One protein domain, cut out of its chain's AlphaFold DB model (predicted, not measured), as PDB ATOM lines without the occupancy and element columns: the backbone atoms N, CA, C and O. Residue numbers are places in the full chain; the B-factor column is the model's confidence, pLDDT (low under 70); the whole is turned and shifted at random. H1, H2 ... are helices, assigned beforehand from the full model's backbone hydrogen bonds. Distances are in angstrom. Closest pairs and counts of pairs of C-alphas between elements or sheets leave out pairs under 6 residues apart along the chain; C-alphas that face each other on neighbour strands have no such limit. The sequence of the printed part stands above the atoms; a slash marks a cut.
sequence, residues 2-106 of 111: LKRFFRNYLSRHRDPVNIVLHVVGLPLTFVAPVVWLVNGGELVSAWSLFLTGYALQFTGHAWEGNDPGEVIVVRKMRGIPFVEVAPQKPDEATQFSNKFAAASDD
ATOM      1  N   LEU A   2     243.417 205.786 351.677       71.94
ATOM      2  CA  LEU A   2     243.305 204.332 351.842       71.94
ATOM      3  C   LEU A   2     242.204 203.879 352.827       71.94
ATOM      4  O   LEU A   2     241.379 203.045 352.480       71.94
ATOM      5  N   LYS A   3     242.083 204.514 354.004       71.75
ATOM      6  CA  LYS A   3     240.996 204.219 354.966       71.75
ATOM      7  C   LYS A   3     239.589 204.375 354.372       71.75
ATOM      8  O   LYS A   3     238.684 203.638 354.736       71.75
ATOM      9  N   ARG A   4     239.395 205.335 353.460       69.44
ATOM     10  CA  ARG A   4     238.096 205.594 352.818       69.44
ATOM     11  C   ARG A   4     237.798 204.543 351.747       69.44
ATOM     12  O   ARG A   4     236.657 204.119 351.642       69.44
ATOM     13  N   PHE A   5     238.830 204.098 351.025       72.75
ATOM     14  CA  PHE A   5     238.745 202.969 350.097       72.75
ATOM     15  C   PHE A   5     238.343 201.692 350.833       72.75
ATOM     16  O   PHE A   5     237.319 201.113 350.500       72.75
ATOM     17  N   PHE A   6     239.064 201.331 351.902       74.25
ATOM     18  CA  PHE A   6     238.718 200.169 352.722       74.25
ATOM     19  C   PHE A   6     237.315 200.286 353.317       74.25
ATOM     20  O   PHE A   6     236.545 199.342 353.238       74.25
ATOM     21  N   ARG A   7     236.930 201.450 353.848       72.94
ATOM     22  CA  ARG A   7     235.583 201.632 354.408       72.94
ATOM     23  C   ARG A   7     234.483 201.467 353.356       72.94
ATOM     24  O   ARG A   7     233.475 200.837 353.645       72.94
ATOM     25  N   ASN A   8     234.675 201.996 352.148       74.19
ATOM     26  CA  ASN A   8     233.731 201.785 351.049       74.19
ATOM     27  C   ASN A   8     233.722 200.322 350.585       74.19
ATOM     28  O   ASN A   8     232.655 199.767 350.338       74.19
ATOM     29  N   TYR A   9     234.893 199.694 350.514       69.75
ATOM     30  CA  TYR A   9     235.053 198.295 350.143       69.75
ATOM     31  C   TYR A   9     234.332 197.362 351.133       69.75
ATOM     32  O   TYR A   9     233.429 196.637 350.734       69.75
ATOM     33  N   LEU A  10     234.603 197.485 352.437       73.88
ATOM     34  CA  LEU A  10     233.906 196.737 353.494       73.88
ATOM     35  C   LEU A  10     232.408 197.069 353.590       73.88
ATOM     36  O   LEU A  10     231.620 196.258 354.060       73.88
ATOM     37  N   SER A  11     231.980 198.261 353.161       71.44
ATOM     38  CA  SER A  11     230.548 198.589 353.157       71.44
ATOM     39  C   SER A  11     229.761 197.829 352.082       71.44
ATOM     40  O   SER A  11     228.560 197.611 352.267       71.44
ATOM     41  N   ARG A  12     230.443 197.431 350.995       70.31
ATOM     42  CA  ARG A  12     229.896 196.681 349.852       70.31
ATOM     43  C   ARG A  12     230.095 195.173 349.958       70.31
ATOM     44  O   ARG A  12     229.228 194.444 349.491       70.31
ATOM     45  N   HIS A  13     231.189 194.746 350.587       81.62
ATOM     46  CA  HIS A  13     231.511 193.347 350.849       81.62
ATOM     47  C   HIS A  13     231.468 193.098 352.354       81.62
ATOM     48  O   HIS A  13     232.394 193.463 353.080       81.62
ATOM     49  N   ARG A  14     230.362 192.530 352.827       81.56
ATOM     50  CA  ARG A  14     230.111 192.196 354.233       81.56
ATOM     51  C   ARG A  14     230.360 190.718 354.503       81.56
ATOM     52  O   ARG A  14     230.755 190.373 355.613       81.56
ATOM     53  N   ASP A  15     230.142 189.862 353.505       85.44
ATOM     54  CA  ASP A  15     230.378 188.426 353.639       85.44
ATOM     55  C   ASP A  15     231.894 188.120 353.640       85.44
ATOM     56  O   ASP A  15     232.602 188.499 352.696       85.44
ATOM     57  N   PRO A  16     232.421 187.430 354.672       88.00
ATOM     58  CA  PRO A  16     233.847 187.127 354.777       88.00
ATOM     59  C   PRO A  16     234.358 186.281 353.605       88.00
ATOM     60  O   PRO A  16     235.511 186.446 353.207       88.00
ATOM     61  N   VAL A  17     233.518 185.428 353.010       89.75
ATOM     62  CA  VAL A  17     233.887 184.634 351.831       89.75
ATOM     63  C   VAL A  17     234.139 185.552 350.641       89.75
ATOM     64  O   VAL A  17     235.155 185.399 349.962       89.75
ATOM     65  N   ASN A  18     233.278 186.551 350.416       92.12
ATOM     66  CA  ASN A  18     233.476 187.492 349.315       92.12
ATOM     67  C   ASN A  18     234.748 188.332 349.507       92.12
ATOM     68  O   ASN A  18     235.526 188.509 348.568       92.12
ATOM     69  N   ILE A  19     235.002 188.786 350.740       91.69
ATOM     70  CA  ILE A  19     236.221 189.531 351.083       91.69
ATOM     71  C   ILE A  19     237.467 188.682 350.806       91.69
ATOM     72  O   ILE A  19     238.381 189.146 350.128       91.69
ATOM     73  N   VAL A  20     237.519 187.441 351.299       94.06
ATOM     74  CA  VAL A  20     238.683 186.556 351.111       94.06
ATOM     75  C   VAL A  20     238.917 186.265 349.630       94.06
ATOM     76  O   VAL A  20     240.044 186.400 349.150       94.06
ATOM     77  N   LEU A  21     237.859 185.930 348.888       95.25
ATOM     78  CA  LEU A  21     237.957 185.644 347.459       95.25
ATOM     79  C   LEU A  21     238.464 186.847 346.658       95.25
ATOM     80  O   LEU A  21     239.259 186.664 345.741       95.25
ATOM     81  N   HIS A  22     238.095 188.071 347.029       93.69
ATOM     82  CA  HIS A  22     238.637 189.275 346.400       93.69
ATOM     83  C   HIS A  22     240.067 189.598 346.823       93.69
ATOM     84  O   HIS A  22     240.866 190.011 345.984       93.69
ATOM     85  N   VAL A  23     240.407 189.424 348.102       94.19
ATOM     86  CA  VAL A  23     241.770 189.663 348.599       94.19
ATOM     87  C   VAL A  23     242.771 188.754 347.887       94.19
ATOM     88  O   VAL A  23     243.884 189.189 347.609       94.19
ATOM     89  N   VAL A  24     242.370 187.529 347.538       96.44
ATOM     90  CA  VAL A  24     243.179 186.603 346.729       96.44
ATOM     91  C   VAL A  24     243.036 186.880 345.228       96.44
ATOM     92  O   VAL A  24     244.029 186.898 344.499       96.44
ATOM     93  N   GLY A  25     241.813 187.120 344.757       96.88
ATOM     94  CA  GLY A  25     241.501 187.293 343.342       96.88
ATOM     95  C   GLY A  25     242.135 188.537 342.723       96.88
ATOM     96  O   GLY A  25     242.676 188.449 341.627       96.88
ATOM     97  N   LEU A  26     242.158 189.677 343.427       95.81
ATOM     98  CA  LEU A  26     242.719 190.930 342.905       95.81
ATOM     99  C   LEU A  26     244.227 190.831 342.587       95.81
ATOM    100  O   LEU A  26     244.609 191.167 341.461       95.81
ATOM    101  N   PRO A  27     245.103 190.345 343.496       97.12
ATOM    102  CA  PRO A  27     246.495 190.065 343.156       97.12
ATOM    103  C   PRO A  27     246.635 189.065 342.008       97.12
ATOM    104  O   PRO A  27     247.479 189.259 341.134       97.12
ATOM    105  N   LEU A  28     245.802 188.022 341.978       97.56
ATOM    106  CA  LEU A  28     245.871 186.990 340.945       97.56
ATOM    107  C   LEU A  28     245.455 187.513 339.559       97.56
ATOM    108  O   LEU A  28     246.013 187.082 338.558       97.56
ATOM    109  N   THR A  29     244.535 188.477 339.498       97.75
ATOM    110  CA  THR A  29     244.091 189.104 338.246       97.75
ATOM    111  C   THR A  29     245.052 190.178 337.746       97.75
ATOM    112  O   THR A  29     245.326 190.225 336.551       97.75
ATOM    113  N   PHE A  30     245.570 191.047 338.620       97.06
ATOM    114  CA  PHE A  30     246.308 192.241 338.178       97.06
ATOM    115  C   PHE A  30     247.819 192.180 338.401       97.06
ATOM    116  O   PHE A  30     248.565 192.811 337.657       97.06
ATOM    117  N   VAL A  31     248.288 191.443 339.408       97.94
ATOM    118  CA  VAL A  31     249.712 191.414 339.780       97.94
ATOM    119  C   VAL A  31     250.390 190.169 339.224       97.94
ATOM    120  O   VAL A  31     251.408 190.279 338.542       97.94
ATOM    121  N   ALA A  32     249.819 188.987 339.465       97.75
ATOM    122  CA  ALA A  32     250.433 187.718 339.085       97.75
ATOM    123  C   ALA A  32     250.698 187.580 337.569       97.75
ATOM    124  O   ALA A  32     251.809 187.177 337.226       97.75
ATOM    125  N   PRO A  33     249.785 187.959 336.648       98.19
ATOM    126  CA  PRO A  33     250.036 187.837 335.212       98.19
ATOM    127  C   PRO A  33     251.160 188.766 334.748       98.19
ATOM    128  O   PRO A  33     251.992 188.370 333.938       98.19
ATOM    129  N   VAL A  34     251.224 189.986 335.296       98.06
ATOM    130  CA  VAL A  34     252.269 190.969 334.971       98.06
ATOM    131  C   VAL A  34     253.628 190.472 335.445       98.06
ATOM    132  O   VAL A  34     254.577 190.447 334.666       98.06
ATOM    133  N   VAL A  35     253.717 190.032 336.703       98.25
ATOM    134  CA  VAL A  35     254.951 189.461 337.253       98.25
ATOM    135  C   VAL A  35     255.379 188.245 336.436       98.25
ATOM    136  O   VAL A  35     256.548 188.149 336.071       98.25
ATOM    137  N   TRP A  36     254.453 187.349 336.093       98.25
ATOM    138  CA  TRP A  36     254.747 186.160 335.295       98.25
ATOM    139  C   TRP A  36     255.341 186.507 333.924       98.25
ATOM    140  O   TRP A  36     256.414 186.018 333.578       98.25
ATOM    141  N   LEU A  37     254.695 187.408 333.179       98.25
ATOM    142  CA  LEU A  37     255.157 187.837 331.855       98.25
ATOM    143  C   LEU A  37     256.516 188.545 331.909       98.25
ATOM    144  O   LEU A  37     257.380 188.282 331.076       98.25
ATOM    145  N   VAL A  38     256.740 189.412 332.902       98.25
ATOM    146  CA  VAL A  38     258.021 190.122 333.078       98.25
ATOM    147  C   VAL A  38     259.171 189.156 333.378       98.25
ATOM    148  O   VAL A  38     260.305 189.416 332.987       98.25
ATOM    149  N   ASN A  39     258.887 188.020 334.016       98.06
ATOM    150  CA  ASN A  39     259.874 186.976 334.298       98.06
ATOM    151  C   ASN A  39     260.023 185.951 333.153       98.06
ATOM    152  O   ASN A  39     260.593 184.883 333.357       98.06
ATOM    153  N   GLY A  40     259.531 186.263 331.948       97.50
ATOM    154  CA  GLY A  40     259.670 185.406 330.764       97.50
ATOM    155  C   GLY A  40     258.662 184.260 330.691       97.50
ATOM    156  O   GLY A  40     258.842 183.329 329.910       97.50
ATOM    157  N   GLY A  41     257.610 184.310 331.505       97.31
ATOM    158  CA  GLY A  41     256.550 183.318 331.499       97.31
ATOM    159  C   GLY A  41     255.665 183.382 330.250       97.31
ATOM    160  O   GLY A  41     255.521 184.418 329.602       97.31
ATOM    161  N   GLU A  42     255.032 182.257 329.922       97.88
ATOM    162  CA  GLU A  42     254.171 182.146 328.743       97.88
ATOM    163  C   GLU A  42     252.862 182.936 328.881       97.88
ATOM    164  O   GLU A  42     252.239 182.990 329.948       97.88
ATOM    165  N   LEU A  43     252.391 183.483 327.755       97.06
ATOM    166  CA  LEU A  43     251.147 184.250 327.686       97.06
ATOM    167  C   LEU A  43     249.919 183.418 328.076       97.06
ATOM    168  O   LEU A  43     249.004 183.941 328.708       97.06
ATOM    169  N   VAL A  44     249.906 182.124 327.743       98.00
ATOM    170  CA  VAL A  44     248.808 181.213 328.099       98.00
ATOM    171  C   VAL A  44     248.648 181.131 329.616       98.00
ATOM    172  O   VAL A  44     247.547 181.325 330.123       98.00
ATOM    173  N   SER A  45     249.743 180.936 330.353       97.25
ATOM    174  CA  SER A  45     249.711 180.895 331.817       97.25
ATOM    175  C   SER A  45     249.308 182.241 332.425       97.25
ATOM    176  O   SER A  45     248.563 182.268 333.402       97.25
ATOM    177  N   ALA A  46     249.737 183.362 331.836       97.19
ATOM    178  CA  ALA A  46     249.303 184.691 332.271       97.19
ATOM    179  C   ALA A  46     247.783 184.871 332.126       97.19
ATOM    180  O   ALA A  46     247.126 185.361 333.047       97.19
ATOM    181  N   TRP A  47     247.206 184.410 331.011       98.19
ATOM    182  CA  TRP A  47     245.756 184.374 330.824       98.19
ATOM    183  C   TRP A  47     245.067 183.449 331.819       98.19
ATOM    184  O   TRP A  47     244.029 183.821 332.361       98.19
ATOM    185  N   SER A  48     245.638 182.279 332.106       98.19
ATOM    186  CA  SER A  48     245.098 181.386 333.135       98.19
ATOM    187  C   SER A  48     245.040 182.080 334.497       98.19
ATOM    188  O   SER A  48     243.982 182.087 335.115       98.19
ATOM    189  N   LEU A  49     246.121 182.738 334.929       98.19
ATOM    190  CA  LEU A  49     246.159 183.503 336.182       98.19
ATOM    191  C   LEU A  49     245.086 184.601 336.205       98.19
ATOM    192  O   LEU A  49     244.311 184.687 337.159       98.19
ATOM    193  N   PHE A  50     244.991 185.383 335.126       98.19
ATOM    194  CA  PHE A  50     243.987 186.437 334.988       98.19
ATOM    195  C   PHE A  50     242.564 185.886 335.148       98.19
ATOM    196  O   PHE A  50     241.799 186.375 335.983       98.19
ATOM    197  N   LEU A  51     242.228 184.844 334.380       98.31
ATOM    198  CA  LEU A  51     240.897 184.239 334.358       98.31
ATOM    199  C   LEU A  51     240.556 183.557 335.684       98.31
ATOM    200  O   LEU A  51     239.432 183.693 336.160       98.31
ATOM    201  N   THR A  52     241.513 182.873 336.315       98.38
ATOM    202  CA  THR A  52     241.315 182.269 337.636       98.38
ATOM    203  C   THR A  52     241.058 183.340 338.692       98.38
ATOM    204  O   THR A  52     240.090 183.229 339.441       98.38
ATOM    205  N   GLY A  53     241.860 184.408 338.733       97.88
ATOM    206  CA  GLY A  53     241.636 185.513 339.668       97.88
ATOM    207  C   GLY A  53     240.292 186.209 339.445       97.88
ATOM    208  O   GLY A  53     239.610 186.575 340.404       97.88
ATOM    209  N   TYR A  54     239.883 186.345 338.182       97.12
ATOM    210  CA  TYR A  54     238.611 186.953 337.806       97.12
ATOM    211  C   TYR A  54     237.425 186.077 338.228       97.12
ATOM    212  O   TYR A  54     236.460 186.568 338.816       97.12
ATOM    213  N   ALA A  55     237.527 184.762 338.017       97.69
ATOM    214  CA  ALA A  55     236.523 183.799 338.450       97.69
ATOM    215  C   ALA A  55     236.332 183.819 339.975       97.69
ATOM    216  O   ALA A  55     235.192 183.858 340.428       97.69
ATOM    217  N   LEU A  56     237.415 183.880 340.765       97.00
ATOM    218  CA  LEU A  56     237.323 183.962 342.231       97.00
ATOM    219  C   LEU A  56     236.518 185.186 342.692       97.00
ATOM    220  O   LEU A  56     235.648 185.061 343.554       97.00
ATOM    221  N   GLN A  57     236.759 186.353 342.091       95.31
ATOM    222  CA  GLN A  57     236.019 187.582 342.407       95.31
ATOM    223  C   GLN A  57     234.526 187.441 342.078       95.31
ATOM    224  O   GLN A  57     233.671 187.770 342.902       95.31
ATOM    225  N   PHE A  58     234.199 186.885 340.905       95.44
ATOM    226  CA  PHE A  58     232.815 186.611 340.507       95.44
ATOM    227  C   PHE A  58     232.129 185.592 341.421       95.44
ATOM    228  O   PHE A  58     230.963 185.778 341.764       95.44
ATOM    229  N   THR A  59     232.834 184.546 341.855       95.50
ATOM    230  CA  THR A  59     232.309 183.576 342.825       95.50
ATOM    231  C   THR A  59     231.986 184.244 344.156       95.50
ATOM    232  O   THR A  59     230.938 183.965 344.732       95.50
ATOM    233  N   GLY A  60     232.831 185.163 344.628       93.25
ATOM    234  CA  GLY A  60     232.558 185.922 345.847       93.25
ATOM    235  C   GLY A  60     231.302 186.784 345.730       93.25
ATOM    236  O   GLY A  60     230.450 186.761 346.619       93.25
ATOM    237  N   HIS A  61     231.142 187.477 344.603       93.44
ATOM    238  CA  HIS A  61     229.934 188.240 344.293       93.44
ATOM    239  C   HIS A  61     228.679 187.362 344.218       93.44
ATOM    240  O   HIS A  61     227.659 187.693 344.818       93.44
ATOM    241  N   ALA A  62     228.761 186.208 343.550       91.81
ATOM    242  CA  ALA A  62     227.657 185.255 343.466       91.81
ATOM    243  C   ALA A  62     227.274 184.682 344.842       91.81
ATOM    244  O   ALA A  62     226.092 184.496 345.121       91.81
ATOM    245  N   TRP A  63     228.259 184.434 345.710       90.50
ATOM    246  CA  TRP A  63     228.046 183.947 347.075       90.50
ATOM    247  C   TRP A  63     227.396 184.990 347.993       90.50
ATOM    248  O   TRP A  63     226.545 184.660 348.825       90.50
ATOM    249  N   GLU A  64     227.816 186.250 347.875       88.88
ATOM    250  CA  GLU A  64     227.223 187.343 348.641       88.88
ATOM    251  C   GLU A  64     225.861 187.757 348.069       88.88
ATOM    252  O   GLU A  64     224.975 188.118 348.836       88.88
ATOM    253  N   GLY A  65     225.654 187.641 346.755       89.00
ATOM    254  CA  GLY A  65     224.418 188.022 346.069       89.00
ATOM    255  C   GLY A  65     224.383 189.490 345.630       89.00
ATOM    256  O   GLY A  65     223.301 190.060 345.486       89.00
ATOM    257  N   ASN A  66     225.546 190.118 345.442       91.38
ATOM    258  CA  ASN A  66     225.684 191.465 344.880       91.38
ATOM    259  C   ASN A  66     226.321 191.417 343.483       91.38
ATOM    260  O   ASN A  66     227.044 190.485 343.133       91.38
ATOM    261  N   ASP A  67     226.050 192.431 342.666       90.50
ATOM    262  CA  ASP A  67     226.616 192.522 341.326       90.50
ATOM    263  C   ASP A  67     228.088 192.976 341.372       90.50
ATOM    264  O   ASP A  67     228.429 193.909 342.110       90.50
ATOM    265  N   PRO A  68     228.961 192.403 340.525       91.12
ATOM    266  CA  PRO A  68     230.303 192.924 340.305       91.12
ATOM    267  C   PRO A  68     230.274 194.369 339.802       91.12
ATOM    268  O   PRO A  68     229.391 194.758 339.034       91.12
ATOM    269  N   GLY A  69     231.281 195.168 340.166       87.81
ATOM    270  CA  GLY A  69     231.347 196.586 339.784       87.81
ATOM    271  C   GLY A  69     231.226 196.829 338.274       87.81
ATOM    272  O   GLY A  69     230.536 197.753 337.847       87.81
ATOM    273  N   GLU A  70     231.831 195.963 337.464       90.62
ATOM    274  CA  GLU A  70     231.770 196.017 335.997       90.62
ATOM    275  C   GLU A  70     230.345 195.793 335.479       90.62
ATOM    276  O   GLU A  70     229.849 196.536 334.630       90.62
ATOM    277  N   VAL A  71     229.648 194.813 336.062       90.25
ATOM    278  CA  VAL A  71     228.249 194.505 335.756       90.25
ATOM    279  C   VAL A  71     227.355 195.673 336.161       90.25
ATOM    280  O   VAL A  71     226.485 196.059 335.384       90.25
ATOM    281  N   ILE A  72     227.599 196.297 337.316       89.00
ATOM    282  CA  ILE A  72     226.875 197.498 337.754       89.00
ATOM    283  C   ILE A  72     227.044 198.629 336.740       89.00
ATOM    284  O   ILE A  72     226.056 199.252 336.359       89.00
ATOM    285  N   VAL A  73     228.265 198.885 336.260       90.38
ATOM    286  CA  VAL A  73     228.515 199.924 335.248       90.38
ATOM    287  C   VAL A  73     227.735 199.623 333.966       90.38
ATOM    288  O   VAL A  73     227.027 200.498 333.467       90.38
ATOM    289  N   VAL A  74     227.774 198.381 333.469       91.81
ATOM    290  CA  VAL A  74     227.023 197.973 332.268       91.81
ATOM    291  C   VAL A  74     225.510 198.080 332.472       91.81
ATOM    292  O   VAL A  74     224.813 198.632 331.619       91.81
ATOM    293  N   ARG A  75     224.980 197.590 333.595       90.44
ATOM    294  CA  ARG A  75     223.544 197.641 333.910       90.44
ATOM    295  C   ARG A  75     223.065 199.075 334.082       90.44
ATOM    296  O   ARG A  75     222.031 199.429 333.525       90.44
ATOM    297  N   LYS A  76     223.862 199.924 334.736       90.31
ATOM    298  CA  LYS A  76     223.599 201.359 334.879       90.31
ATOM    299  C   LYS A  76     223.558 202.069 333.528       90.31
ATOM    300  O   LYS A  76     222.641 202.847 333.296       90.31
ATOM    301  N   MET A  77     224.492 201.768 332.622       92.00
ATOM    302  CA  MET A  77     224.466 202.306 331.252       92.00
ATOM    303  C   MET A  77     223.232 201.848 330.464       92.00
ATOM    304  O   MET A  77     222.746 202.583 329.611       92.00
ATOM    305  N   ARG A  78     222.709 200.650 330.754       93.31
ATOM    306  CA  ARG A  78     221.522 200.077 330.097       93.31
ATOM    307  C   ARG A  78     220.196 200.376 330.812       93.31
ATOM    308  O   ARG A  78     219.164 199.895 330.361       93.31
ATOM    309  N   GLY A  79     220.206 201.116 331.923       90.19
ATOM    310  CA  GLY A  79     219.007 201.373 332.734       90.19
ATOM    311  C   GLY A  79     218.404 200.122 333.390       90.19
ATOM    312  O   GLY A  79     217.244 200.136 333.790       90.19
ATOM    313  N   ILE A  80     219.166 199.031 333.492       90.81
ATOM    314  CA  ILE A  80     218.724 197.779 334.111       90.81
ATOM    315  C   ILE A  80     218.912 197.918 335.635       90.81
ATOM    316  O   ILE A  80     219.983 198.374 336.049       90.81
ATOM    317  N   PRO A  81     217.932 197.522 336.481       86.75
ATOM    318  CA  PRO A  81     218.093 197.527 337.943       86.75
ATOM    319  C   PRO A  81     219.336 196.730 338.336       86.75
ATOM    320  O   PRO A  81     219.635 195.799 337.614       86.75
ATOM    321  N   PHE A  82     220.041 197.021 339.430       88.06
ATOM    322  CA  PHE A  82     221.225 196.263 339.879       88.06
ATOM    323  C   PHE A  82     221.326 196.247 341.411       88.06
ATOM    324  O   PHE A  82     220.714 197.076 342.083       88.06
ATOM    325  N   VAL A  83     222.090 195.304 341.964       86.81
ATOM    326  CA  VAL A  83     222.265 195.088 343.405       86.81
ATOM    327  C   VAL A  83     223.692 195.463 343.797       86.81
ATOM    328  O   VAL A  83     224.625 194.704 343.567       86.81
ATOM    329  N   GLU A  84     223.886 196.634 344.409       84.19
ATOM    330  CA  GLU A  84     225.226 197.043 344.874       84.19
ATOM    331  C   GLU A  84     225.642 196.399 346.198       84.19
ATOM    332  O   GLU A  84     226.829 196.239 346.472       84.19
ATOM    333  N   VAL A  85     224.663 196.111 347.052       83.44
ATOM    334  CA  VAL A  85     224.860 195.574 348.397       83.44
ATOM    335  C   VAL A  85     223.824 194.484 348.583       83.44
ATOM    336  O   VAL A  85     222.632 194.732 348.397       83.44
ATOM    337  N   ALA A  86     224.280 193.284 348.925       81.88
ATOM    338  CA  ALA A  86     223.383 192.161 349.111       81.88
ATOM    339  C   ALA A  86     222.453 192.374 350.321       81.88
ATOM    340  O   ALA A  86     222.848 193.027 351.300       81.88
ATOM    341  N   PRO A  87     221.226 191.821 350.284       77.25
ATOM    342  CA  PRO A  87     220.365 191.751 351.458       77.25
ATOM    343  C   PRO A  87     221.093 191.069 352.622       77.25
ATOM    344  O   PRO A  87     221.855 190.125 352.418       77.25
ATOM    345  N   GLN A  88     220.855 191.535 353.851       68.00
ATOM    346  CA  GLN A  88     221.399 190.879 355.043       68.00
ATOM    347  C   GLN A  88     220.882 189.436 355.088       68.00
ATOM    348  O   GLN A  88     219.668 189.218 355.081       68.00
ATOM    349  N   LYS A  89     221.791 188.456 355.137       68.00
ATOM    350  CA  LYS A  89     221.413 187.086 355.501       68.00
ATOM    351  C   LYS A  89     220.823 187.155 356.920       68.00
ATOM    352  O   LYS A  89     221.412 187.851 357.750       68.00
ATOM    353  N   PRO A  90     219.674 186.509 357.204       68.31
ATOM    354  CA  PRO A  90     219.166 186.423 358.567       68.31
ATOM    355  C   PRO A  90     220.280 185.892 359.462       68.31
ATOM    356  O   PRO A  90     220.933 184.908 359.109       68.31
ATOM    357  N   ASP A  91     220.530 186.556 360.581       69.12
ATOM    358  CA  ASP A  91     221.472 186.050 361.564       69.12
ATOM    359  C   ASP A  91     220.975 184.704 362.104       69.12
ATOM    360  O   ASP A  91     219.769 184.457 362.216       69.12
ATOM    361  N   GLU A  92     221.914 183.811 362.429       68.06
ATOM    362  CA  GLU A  92     221.592 182.460 362.898       68.06
ATOM    363  C   GLU A  92     220.648 182.485 364.106       68.06
ATOM    364  O   GLU A  92     219.795 181.613 364.228       68.06
ATOM    365  N   ALA A  93     220.732 183.518 364.954       67.25
ATOM    366  CA  ALA A  93     219.839 183.721 366.091       67.25
ATOM    367  C   ALA A  93     218.381 183.970 365.668       67.25
ATOM    368  O   ALA A  93     217.471 183.343 366.214       67.25
ATOM    369  N   THR A  94     218.143 184.818 364.663       74.25
ATOM    370  CA  THR A  94     216.800 185.033 364.100       74.25
ATOM    371  C   THR A  94     216.298 183.781 363.392       74.25
ATOM    372  O   THR A  94     215.134 183.411 363.534       74.25
ATOM    373  N   GLN A  95     217.166 183.078 362.663       71.94
ATOM    374  CA  GLN A  95     216.786 181.855 361.957       71.94
ATOM    375  C   GLN A  95     216.447 180.713 362.928       71.94
ATOM    376  O   GLN A  95     215.464 179.999 362.723       71.94
ATOM    377  N   PHE A  96     217.212 180.587 364.015       73.50
ATOM    378  CA  PHE A  96     216.941 179.690 365.131       73.50
ATOM    379  C   PHE A  96     215.604 180.064 365.773       73.50
ATOM    380  O   PHE A  96     214.686 179.253 365.739       73.50
ATOM    381  N   SER A  97     215.436 181.306 366.239       76.00
ATOM    382  CA  SER A  97     214.184 181.789 366.843       76.00
ATOM    383  C   SER A  97     212.959 181.512 365.964       76.00
ATOM    384  O   SER A  97     211.976 180.960 366.446       76.00
ATOM    385  N   ASN A  98     213.029 181.814 364.664       77.56
ATOM    386  CA  ASN A  98     211.936 181.562 363.723       77.56
ATOM    387  C   ASN A  98     211.618 180.069 363.580       77.56
ATOM    388  O   ASN A  98     210.453 179.695 363.476       77.56
ATOM    389  N   LYS A  99     212.638 179.203 363.609       77.19
ATOM    390  CA  LYS A  99     212.463 177.749 363.557       77.19
ATOM    391  C   LYS A  99     211.783 177.206 364.820       77.19
ATOM    392  O   LYS A  99     210.943 176.319 364.706       77.19
ATOM    393  N   PHE A 100     212.101 177.746 366.000       77.31
ATOM    394  CA  PHE A 100     211.430 177.367 367.255       77.31
ATOM    395  C   PHE A 100     210.021 177.939 367.364       77.31
ATOM    396  O   PHE A 100     209.129 177.229 367.815       77.31
ATOM    397  N   ALA A 101     209.809 179.181 366.925       77.00
ATOM    398  CA  ALA A 101     208.484 179.786 366.875       77.00
ATOM    399  C   ALA A 101     207.550 178.974 365.965       77.00
ATOM    400  O   ALA A 101     206.482 178.557 366.408       77.00
ATOM    401  N   ALA A 102     207.997 178.637 364.750       77.50
ATOM    402  CA  ALA A 102     207.238 177.798 363.821       77.50
ATOM    403  C   ALA A 102     206.974 176.382 364.369       77.50
ATOM    404  O   ALA A 102     205.875 175.866 364.219       77.50
ATOM    405  N   ALA A 103     207.941 175.766 365.058       74.88
ATOM    406  CA  ALA A 103     207.756 174.448 365.675       74.88
ATOM    407  C   ALA A 103     206.850 174.468 366.922       74.88
ATOM    408  O   ALA A 103     206.350 173.424 367.338       74.88
ATOM    409  N   SER A 104     206.666 175.630 367.557       68.56
ATOM    410  CA  SER A 104     205.800 175.775 368.734       68.56
ATOM    411  C   SER A 104     204.323 175.968 368.390       68.56
ATOM    412  O   SER A 104     203.483 175.624 369.220       68.56
ATOM    413  N   ASP A 105     204.033 176.466 367.186       67.50
ATOM    414  CA  ASP A 105     202.677 176.742 366.684       67.50
ATOM    415  C   ASP A 105     201.971 175.467 366.175       67.50
ATOM    416  O   ASP A 105     200.749 175.392 366.141       67.50
ATOM    417  N   ASP A 106     202.743 174.419 365.866       65.81
ATOM    418  CA  ASP A 106     202.259 173.096 365.435       65.81
ATOM    419  C   ASP A 106     201.888 172.158 366.605       65.81
ATOM    420  O   ASP A 106     201.652 170.963 366.404       65.81
TER     421      ASP A 106
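This is residues 2 to 106 of the 111 residues of an uncharacterized protein of Planctopirus hydrillae (UniProt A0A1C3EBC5). A long helical hairpin makes the body, H4 folding back along H2 and H3; residues 2 to 8 of H1 stick out, and residues 90 to 106, with H6, form a far arm. H5 sits apart from H4. The printed part has 105 residues, with six named helices, H1 to H6 in order, and no named strand: all helix, only just loose, close to extended, radius of gyration of the C-alphas 18.9 A, spans 68 by 31 by 29 A.

Start at H4, residues 43 to 64: it touches H2, residues 16 to 30, opposite ways at a shallow tilt of 21 degrees, closest C-alphas Asn 18 and Gly 60, 3.9 A. With residues 43 to 50 alone it touches H3, residues 32 to 38, a hairpin; closest C-alphas Pro 33 and Ala 46, 4.4 A. H1, residues 2 to 12, is close to H2 but not clearly touching, closest C-alphas Leu 10 and Ile 19, 7.9 A. H5, residues 69 to 77, and H6, residues 92 to 105, touch no helix. Every O i to N i+4 pair is within hydrogen-bond range in H1, H3, H4, H5 and H6, and 10 of 11 in H2.

Find C-alpha 43 at (251.147, 184.250, 327.686); H4 runs 32.0 A from there. H2 spans 21.4 A, and H6 20.1 A to C-alpha 105 at (202.677, 176.742, 366.684).

The C-alphas farthest apart, Gly 40 and Asp 106, are 68.2 A apart. The printed part has no cut; H5 to H6 is a long link. Look for pLDDT under 70 at residues 4, 9, 88 to 93 and 104 to 106.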